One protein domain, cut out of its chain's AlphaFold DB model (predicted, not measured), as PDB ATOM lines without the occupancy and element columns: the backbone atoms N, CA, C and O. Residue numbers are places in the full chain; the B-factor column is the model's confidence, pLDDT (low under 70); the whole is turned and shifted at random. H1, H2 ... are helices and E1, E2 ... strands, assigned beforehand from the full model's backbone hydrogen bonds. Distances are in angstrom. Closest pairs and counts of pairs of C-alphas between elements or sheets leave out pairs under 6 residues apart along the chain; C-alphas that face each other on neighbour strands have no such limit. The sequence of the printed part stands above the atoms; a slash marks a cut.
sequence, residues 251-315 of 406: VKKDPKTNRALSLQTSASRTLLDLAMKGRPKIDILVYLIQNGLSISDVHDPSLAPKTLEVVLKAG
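Overview. This is residues 251 to 315 of the 406 residues of the protein "Predicted protein" of Phaeodactylum tricornutum (strain CCAP 1055/1) (UniProt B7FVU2). A small two-stranded hairpin, E1 and E2, forms one end of an elongated domain; H1 and H2 lie side by side as a helical hairpin in the middle, and H3 reaches toward the other end. The 65 printed residues, under half in named elements, run E1, E2, H1, H2, H3: mostly helix, with an antiparallel sheet. The whole is compact, radius of gyration of the C-alphas 12.0 A, spanning 37 by 24 by 16 A.

Arrangement. In the hairpin of E1, residues 251 to 253, and E2, residues 260 to 262, N 261 and O 252 are 2.9 A apart, within hydrogen-bond range. H1, residues 271 to 276, touches H2, residues 282 to 290, at a shallow tilt of 31 degrees, opposite ways; their closest C-alphas, Ala 275 and Leu 285, are 6.1 A apart. H1 touches H3, residues 303 to 313, at a steep tilt of 46 degrees; their closest C-alphas, Met 276 and Leu 303, are 6.2 A apart. In H1, H2 and H3 every O i to N i+4 pair is within hydrogen-bond range.

Along the chain. E1 begins at C-alpha 251 (-4.546, -19.159, -1.960). H2 is 12.2 A long; H3, 15.5 A long, ends at C-alpha 313 (11.303, -43.962, 16.277).

Size, cuts and confidence. The printed part has no cut. The link H2 to H3 is long. Residues 251 to 252, 255 and 315 are under pLDDT 70.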
ATOM      1  N   VAL A 251      -3.876 -20.271  -1.261       66.44
ATOM      2  CA  VAL A 251      -4.546 -19.159  -1.960       66.44
ATOM      3  C   VAL A 251      -3.565 -18.252  -2.706       66.44
ATOM      4  O   VAL A 251      -3.995 -17.330  -3.390       66.44
ATOM      5  N   LYS A 252      -2.257 -18.506  -2.584       63.50
ATOM      6  CA  LYS A 252      -1.177 -17.718  -3.190       63.50
ATOM      7  C   LYS A 252      -0.045 -18.637  -3.620       63.50
ATOM      8  O   LYS A 252       0.170 -19.685  -3.017       63.50
ATOM      9  N   LYS A 253       0.728 -18.207  -4.608       71.38
ATOM     10  CA  LYS A 253       2.011 -18.827  -4.930       71.38
ATOM     11  C   LYS A 253       3.141 -17.874  -4.583       71.38
ATOM     12  O   LYS A 253       2.980 -16.663  -4.712       71.38
ATOM     13  N   ASP A 254       4.261 -18.427  -4.144       71.12
ATOM     14  CA  ASP A 254       5.484 -17.673  -3.937       71.12
ATOM     15  C   ASP A 254       5.932 -17.072  -5.285       71.12
ATOM     16  O   ASP A 254       6.088 -17.818  -6.254       71.12
ATOM     17  N   PRO A 255       6.132 -15.748  -5.393       68.31
ATOM     18  CA  PRO A 255       6.441 -15.107  -6.671       68.31
ATOM     19  C   PRO A 255       7.765 -15.557  -7.298       68.31
ATOM     20  O   PRO A 255       7.924 -15.470  -8.511       68.31
ATOM     21  N   LYS A 256       8.726 -16.013  -6.484       73.81
ATOM     22  CA  LYS A 256      10.082 -16.360  -6.933       73.81
ATOM     23  C   LYS A 256      10.178 -17.822  -7.348       73.81
ATOM     24  O   LYS A 256      10.799 -18.153  -8.349       73.81
ATOM     25  N   THR A 257       9.576 -18.697  -6.555       78.25
ATOM     26  CA  THR A 257       9.672 -20.154  -6.690       78.25
ATOM     27  C   THR A 257       8.430 -20.766  -7.332       78.25
ATOM     28  O   THR A 257       8.444 -21.944  -7.681       78.25
ATOM     29  N   ASN A 258       7.349 -19.989  -7.484       75.75
ATOM     30  CA  ASN A 258       6.033 -20.420  -7.965       75.75
ATOM     31  C   ASN A 258       5.409 -21.565  -7.137       75.75
ATOM     32  O   ASN A 258       4.466 -22.228  -7.582       75.75
ATOM     33  N   ARG A 259       5.928 -21.808  -5.925       79.81
ATOM     34  CA  ARG A 259       5.437 -22.833  -4.996       79.81
ATOM     35  C   ARG A 259       4.150 -22.380  -4.324       79.81
ATOM     36  O   ARG A 259       3.947 -21.190  -4.112       79.81
ATOM     37  N   ALA A 260       3.270 -23.319  -3.998       77.50
ATOM     38  CA  ALA A 260       2.032 -23.012  -3.295       77.50
ATOM     39  C   ALA A 260       2.334 -22.593  -1.848       77.50
ATOM     40  O   ALA A 260       2.950 -23.345  -1.101       77.50
ATOM     41  N   LEU A 261       1.878 -21.406  -1.443       79.56
ATOM     42  CA  LEU A 261       2.001 -20.946  -0.060       79.56
ATOM     43  C   LEU A 261       0.851 -21.515   0.763       79.56
ATOM     44  O   LEU A 261      -0.311 -21.366   0.372       79.56
ATOM     45  N   SER A 262       1.164 -22.147   1.894       86.12
ATOM     46  CA  SER A 262       0.149 -22.732   2.774       86.12
ATOM     47  C   SER A 262      -0.925 -21.709   3.133       86.12
ATOM     48  O   SER A 262      -0.629 -20.564   3.475       86.12
ATOM     49  N   LEU A 263      -2.184 -22.146   3.136       85.81
ATOM     50  CA  LEU A 263      -3.234 -21.435   3.851       85.81
ATOM     51  C   LEU A 263      -2.833 -21.326   5.331       85.81
ATOM     52  O   LEU A 263      -2.293 -22.281   5.898       85.81
ATOM     53  N   GLN A 264      -3.058 -20.156   5.925       86.81
ATOM     54  CA  GLN A 264      -2.673 -19.854   7.301       86.81
ATOM     55  C   GLN A 264      -3.888 -19.502   8.159       86.81
ATOM     56  O   GLN A 264      -4.892 -18.973   7.670       86.81
ATOM     57  N   THR A 265      -3.790 -19.789   9.455       84.94
ATOM     58  CA  THR A 265      -4.728 -19.290  10.466       84.94
ATOM     59  C   THR A 265      -4.491 -17.802  10.751       84.94
ATOM     60  O   THR A 265      -3.490 -17.231  10.320       84.94
ATOM     61  N   SER A 266      -5.369 -17.153  11.529       82.19
ATOM     62  CA  SER A 266      -5.110 -15.768  11.971       82.19
ATOM     63  C   SER A 266      -3.894 -15.621  12.892       82.19
ATOM     64  O   SER A 266      -3.440 -14.504  13.098       82.19
ATOM     65  N   ALA A 267      -3.371 -16.723  13.438       81.88
ATOM     66  CA  ALA A 267      -2.129 -16.758  14.207       81.88
ATOM     67  C   ALA A 267      -0.916 -17.155  13.341       81.88
ATOM     68  O   ALA A 267       0.086 -17.633  13.864       81.88
ATOM     69  N   SER A 268      -1.027 -17.030  12.012       83.88
ATOM     70  CA  SER A 268       0.030 -17.321  11.032       83.88
ATOM     71  C   SER A 268       0.543 -18.766  11.016       83.88
ATOM     72  O   SER A 268       1.559 -19.044  10.386       83.88
ATOM     73  N   ARG A 269      -0.170 -19.712  11.641       88.62
ATOM     74  CA  ARG A 269       0.184 -21.136  11.583       88.62
ATOM     75  C   ARG A 269      -0.216 -21.719  10.235       88.62
ATOM     76  O   ARG A 269      -1.342 -21.512   9.783       88.62
ATOM     77  N   THR A 270       0.685 -22.475   9.624       92.69
ATOM     78  CA  THR A 270       0.449 -23.226   8.387       92.69
ATOM     79  C   THR A 270      -0.314 -24.525   8.642       92.69
ATOM     80  O   THR A 270      -0.448 -24.992   9.774       92.69
ATOM     81  N   LEU A 271      -0.778 -25.165   7.568       94.81
ATOM     82  CA  LEU A 271      -1.416 -26.483   7.624       94.81
ATOM     83  C   LEU A 271      -0.463 -27.554   8.180       94.81
ATOM     84  O   LEU A 271      -0.884 -28.418   8.950       94.81
ATOM     85  N   LEU A 272       0.825 -27.461   7.834       95.62
ATOM     86  CA  LEU A 272       1.866 -28.358   8.332       95.62
ATOM     87  C   LEU A 272       2.148 -28.125   9.826       95.62
ATOM     88  O   LEU A 272       2.289 -29.105  10.556       95.62
ATOM     89  N   ASP A 273       2.123 -26.877  10.317       94.44
ATOM     90  CA  ASP A 273       2.230 -26.592  11.761       94.44
ATOM     91  C   ASP A 273       1.125 -27.314  12.548       94.44
ATOM     92  O   ASP A 273       1.387 -27.968  13.558       94.44
ATOM     93  N   LEU A 274      -0.123 -27.244  12.070       94.50
ATOM     94  CA  LEU A 274      -1.270 -27.894  12.721       94.50
ATOM     95  C   LEU A 274      -1.170 -29.428  12.698       94.50
ATOM     96  O   LEU A 274      -1.584 -30.096  13.651       94.50
ATOM     97  N   ALA A 275      -0.630 -29.987  11.616       95.31
ATOM     98  CA  ALA A 275      -0.465 -31.427  11.451       95.31
ATOM     99  C   ALA A 275       0.683 -31.994  12.310       95.31
ATOM    100  O   ALA A 275       0.573 -33.122  12.797       95.31
ATOM    101  N   MET A 276       1.742 -31.210  12.545       92.94
ATOM    102  CA  MET A 276       2.870 -31.573  13.417       92.94
ATOM    103  C   MET A 276       2.608 -31.298  14.903       92.94
ATOM    104  O   MET A 276       3.240 -31.911  15.763       92.94
ATOM    105  N   LYS A 277       1.692 -30.381  15.235       86.19
ATOM    106  CA  LYS A 277       1.405 -30.015  16.627       86.19
ATOM    107  C   LYS A 277       0.834 -31.196  17.423       86.19
ATOM    108  O   LYS A 277      -0.149 -31.827  17.023       86.19
ATOM    109  N   GLY A 278       1.393 -31.413  18.615       84.06
ATOM    110  CA  GLY A 278       0.994 -32.500  19.511       84.06
ATOM    111  C   GLY A 278       1.492 -33.848  18.995       84.06
ATOM    112  O   GLY A 278       2.665 -33.974  18.658       84.06
ATOM    113  N   ARG A 279       0.608 -34.853  18.927       81.44
ATOM    114  CA  ARG A 279       0.901 -36.104  18.217       81.44
ATOM    115  C   ARG A 279       0.879 -35.828  16.704       81.44
ATOM    116  O   ARG A 279      -0.185 -35.443  16.203       81.44
ATOM    117  N   PRO A 280       1.998 -36.028  15.983       87.31
ATOM    118  CA  PRO A 280       2.050 -35.761  14.553       87.31
ATOM    119  C   PRO A 280       1.095 -36.660  13.767       87.31
ATOM    120  O   PRO A 280       1.010 -37.867  14.001       87.31
ATOM    121  N   LYS A 281       0.380 -36.061  12.817       90.81
ATOM    122  CA  LYS A 281      -0.626 -36.729  11.982       90.81
ATOM    123  C   LYS A 281       0.009 -37.084  10.644       90.81
ATOM    124  O   LYS A 281      -0.114 -36.336   9.678       90.81
ATOM    125  N   ILE A 282       0.763 -38.181  10.620       88.88
ATOM    126  CA  ILE A 282       1.706 -38.464   9.529       88.88
ATOM    127  C   ILE A 282       1.021 -38.609   8.171       88.88
ATOM    128  O   ILE A 282       1.468 -37.984   7.215       88.88
ATOM    129  N   ASP A 283      -0.102 -39.324   8.087       90.31
ATOM    130  CA  ASP A 283      -0.804 -39.505   6.808       90.31
ATOM    131  C   ASP A 283      -1.292 -38.165   6.229       90.31
ATOM    132  O   ASP A 283      -1.225 -37.924   5.024       90.31
ATOM    133  N   ILE A 284      -1.704 -37.240   7.103       95.25
ATOM    134  CA  ILE A 284      -2.072 -35.872   6.726       95.25
ATOM    135  C   ILE A 284      -0.842 -35.072   6.284       95.25
ATOM    136  O   ILE A 284      -0.920 -34.342   5.301       95.25
ATOM    137  N   LEU A 285       0.298 -35.200   6.972       93.00
ATOM    138  CA  LEU A 285       1.542 -34.536   6.564       93.00
ATOM    139  C   LEU A 285       1.985 -34.981   5.170       93.00
ATOM    140  O   LEU A 285       2.272 -34.135   4.326       93.00
ATOM    141  N   VAL A 286       1.983 -36.293   4.919       91.25
ATOM    142  CA  VAL A 286       2.304 -36.870   3.607       91.25
ATOM    143  C   VAL A 286       1.358 -36.315   2.545       91.25
ATOM    144  O   VAL A 286       1.820 -35.805   1.525       91.25
ATOM    145  N   TYR A 287       0.052 -36.322   2.816       95.38
ATOM    146  CA  TYR A 287      -0.954 -35.773   1.910       95.38
ATOM    147  C   TYR A 287      -0.716 -34.291   1.572       95.38
ATOM    148  O   TYR A 287      -0.771 -33.897   0.406       95.38
ATOM    149  N   LEU A 288      -0.430 -33.455   2.573       94.69
ATOM    150  CA  LEU A 288      -0.192 -32.021   2.386       94.69
ATOM    151  C   LEU A 288       1.068 -31.745   1.551       94.69
ATOM    152  O   LEU A 288       1.043 -30.874   0.679       94.69
ATOM    153  N   ILE A 289       2.145 -32.503   1.778       92.31
ATOM    154  CA  ILE A 289       3.396 -32.387   1.013       92.31
ATOM    155  C   ILE A 289       3.196 -32.852  -0.434       92.31
ATOM    156  O   ILE A 289       3.628 -32.172  -1.363       92.31
ATOM    157  N   GLN A 290       2.479 -33.960  -0.650       90.81
ATOM    158  CA  GLN A 290       2.113 -34.435  -1.991       90.81
ATOM    159  C   GLN A 290       1.266 -33.411  -2.764       90.81
ATOM    160  O   GLN A 290       1.351 -33.337  -3.987       90.81
ATOM    161  N   ASN A 291       0.501 -32.574  -2.056       89.62
ATOM    162  CA  ASN A 291      -0.248 -31.453  -2.629       89.62
ATOM    163  C   ASN A 291       0.582 -30.158  -2.774       89.62
ATOM    164  O   ASN A 291       0.027 -29.084  -3.017       89.62
ATOM    165  N   GLY A 292       1.912 -30.246  -2.668       87.75
ATOM    166  CA  GLY A 292       2.840 -29.175  -3.029       87.75
ATOM    167  C   GLY A 292       3.145 -28.164  -1.924       87.75
ATOM    168  O   GLY A 292       3.715 -27.116  -2.229       87.75
ATOM    169  N   LEU A 293       2.782 -28.449  -0.667       91.62
ATOM    170  CA  LEU A 293       3.203 -27.637   0.480       91.62
ATOM    171  C   LEU A 293       4.603 -28.040   0.949       91.62
ATOM    172  O   LEU A 293       4.945 -29.222   0.972       91.62
ATOM    173  N   SER A 294       5.409 -27.060   1.360       89.56
ATOM    174  CA  SER A 294       6.788 -27.295   1.789       89.56
ATOM    175  C   SER A 294       6.943 -27.207   3.302       89.56
ATOM    176  O   SER A 294       6.477 -26.261   3.935       89.56
ATOM    177  N   ILE A 295       7.690 -28.152   3.878       89.12
ATOM    178  CA  ILE A 295       8.070 -28.116   5.297       89.12
ATOM    179  C   ILE A 295       8.992 -26.935   5.630       89.12
ATOM    180  O   ILE A 295       9.094 -26.556   6.789       89.12
ATOM    181  N   SER A 296       9.637 -26.329   4.627       87.12
ATOM    182  CA  SER A 296      10.438 -25.110   4.807       87.12
ATOM    183  C   SER A 296       9.612 -23.895   5.215       87.12
ATOM    184  O   SER A 296      10.169 -22.945   5.754       87.12
ATOM    185  N   ASP A 297       8.306 -23.917   4.945       84.31
ATOM    186  CA  ASP A 297       7.448 -22.735   5.041       84.31
ATOM    187  C   ASP A 297       6.661 -22.701   6.363       84.31
ATOM    188  O   ASP A 297       5.786 -21.856   6.549       84.31
ATOM    189  N   VAL A 298       6.944 -23.643   7.270       88.94
ATOM    190  CA  VAL A 298       6.284 -23.772   8.576       88.94
ATOM    191  C   VAL A 298       6.601 -22.578   9.470       88.94
ATOM    192  O   VAL A 298       7.709 -22.040   9.449       88.94
ATOM    193  N   HIS A 299       5.628 -22.166  10.278       88.75
ATOM    194  CA  HIS A 299       5.786 -21.035  11.182       88.75
ATOM    195  C   HIS A 299       6.733 -21.357  12.346       88.75
ATOM    196  O   HIS A 299       7.568 -20.528  12.700       88.75
ATOM    197  N   ASP A 300       6.623 -22.556  12.929       88.19
ATOM    198  CA  ASP A 300       7.538 -23.033  13.971       88.19
ATOM    199  C   ASP A 300       8.487 -24.104  13.398       88.19
ATOM    200  O   ASP A 300       8.137 -25.290  13.342       88.19
ATOM    201  N   PRO A 301       9.722 -23.732  13.002       89.31
ATOM    202  CA  PRO A 301      10.678 -24.672  12.423       89.31
ATOM    203  C   PRO A 301      11.140 -25.750  13.413       89.31
ATOM    204  O   PRO A 301      11.681 -26.768  12.986       89.31
ATOM    205  N   SER A 302      10.905 -25.588  14.725       89.62
ATOM    206  CA  SER A 302      11.254 -26.604  15.728       89.62
ATOM    207  C   SER A 302      10.357 -27.845  15.665       89.62
ATOM    208  O   SER A 302      10.723 -28.898  16.195       89.62
ATOM    209  N   LEU A 303       9.191 -27.750  15.017       89.12
ATOM    210  CA  LEU A 303       8.248 -28.859  14.864       89.12
ATOM    211  C   LEU A 303       8.751 -29.929  13.891       89.12
ATOM    212  O   LEU A 303       8.513 -31.118  14.116       89.12
ATOM    213  N   ALA A 304       9.472 -29.528  12.843       89.44
ATOM    214  CA  ALA A 304       9.989 -30.429  11.818       89.44
ATOM    215  C   ALA A 304      10.971 -31.487  12.369       89.44
ATOM    216  O   ALA A 304      10.700 -32.678  12.188       89.44
ATOM    217  N   PRO A 305      12.057 -31.130  13.092       89.38
ATOM    218  CA  PRO A 305      12.986 -32.124  13.632       89.38
ATOM    219  C   PRO A 305      12.324 -33.036  14.672       89.38
ATOM    220  O   PRO A 305      12.558 -34.242  14.657       89.38
ATOM    221  N   LYS A 306      11.438 -32.497  15.524       86.75
ATOM    222  CA  LYS A 306      10.668 -33.294  16.499       86.75
ATOM    223  C   LYS A 306       9.780 -34.324  15.803       86.75
ATOM    224  O   LYS A 306       9.730 -35.481  16.206       86.75
ATOM    225  N   THR A 307       9.090 -33.905  14.745       87.38
ATOM    226  CA  THR A 307       8.231 -34.794  13.956       87.38
ATOM    227  C   THR A 307       9.049 -35.882  13.273       87.38
ATOM    228  O   THR A 307       8.664 -37.047  13.325       87.38
ATOM    229  N   LEU A 308      10.198 -35.531  12.691       86.69
ATOM    230  CA  LEU A 308      11.099 -36.492  12.059       86.69
ATOM    231  C   LEU A 308      11.598 -37.544  13.059       86.69
ATOM    232  O   LEU A 308      11.569 -38.733  12.759       86.69
ATOM    233  N   GLU A 309      11.993 -37.131  14.264       84.62
ATOM    234  CA  GLU A 309      12.422 -38.057  15.313       84.62
ATOM    235  C   GLU A 309      11.306 -39.040  15.701       84.62
ATOM    236  O   GLU A 309      11.557 -40.238  15.839       84.62
ATOM    237  N   VAL A 310      10.061 -38.562  15.823       82.19
ATOM    238  CA  VAL A 310       8.892 -39.417  16.090       82.19
ATOM    239  C   VAL A 310       8.667 -40.421  14.957       82.19
ATOM    240  O   VAL A 310       8.453 -41.599  15.233       82.19
ATOM    241  N   VAL A 311       8.748 -39.983  13.697       82.50
ATOM    242  CA  VAL A 311       8.595 -40.852  12.515       82.50
ATOM    243  C   VAL A 311       9.664 -41.945  12.488       82.50
ATOM    244  O   VAL A 311       9.337 -43.115  12.283       82.50
ATOM    245  N   LEU A 312      10.926 -41.585  12.744       83.31
ATOM    246  CA  LEU A 312      12.048 -42.527  12.767       83.31
ATOM    247  C   LEU A 312      11.926 -43.531  13.920       83.31
ATOM    248  O   LEU A 312      12.133 -44.725  13.715       83.31
ATOM    249  N   LYS A 313      11.528 -43.080  15.117       79.06
ATOM    250  CA  LYS A 313      11.303 -43.962  16.277       79.06
ATOM    251  C   LYS A 313      10.119 -44.906  16.089       79.06
ATOM    252  O   LYS A 313      10.156 -46.023  16.592       79.06
ATOM    253  N   ALA A 314       9.077 -44.470  15.381       75.19
ATOM    254  CA  ALA A 314       7.892 -45.281  15.111       75.19
ATOM    255  C   ALA A 314       8.139 -46.403  14.085       75.19
ATOM    256  O   ALA A 314       7.256 -47.235  13.888       75.19
ATOM    257  N   GLY A 315       9.312 -46.439  13.439       66.31
ATOM    258  CA  GLY A 315       9.664 -47.486  12.483       66.31
ATOM    259  C   GLY A 315       8.803 -47.448  11.222       66.31
ATOM    260  O   GLY A 315       8.374 -48.502  10.756       66.31
TER     261      GLY A 315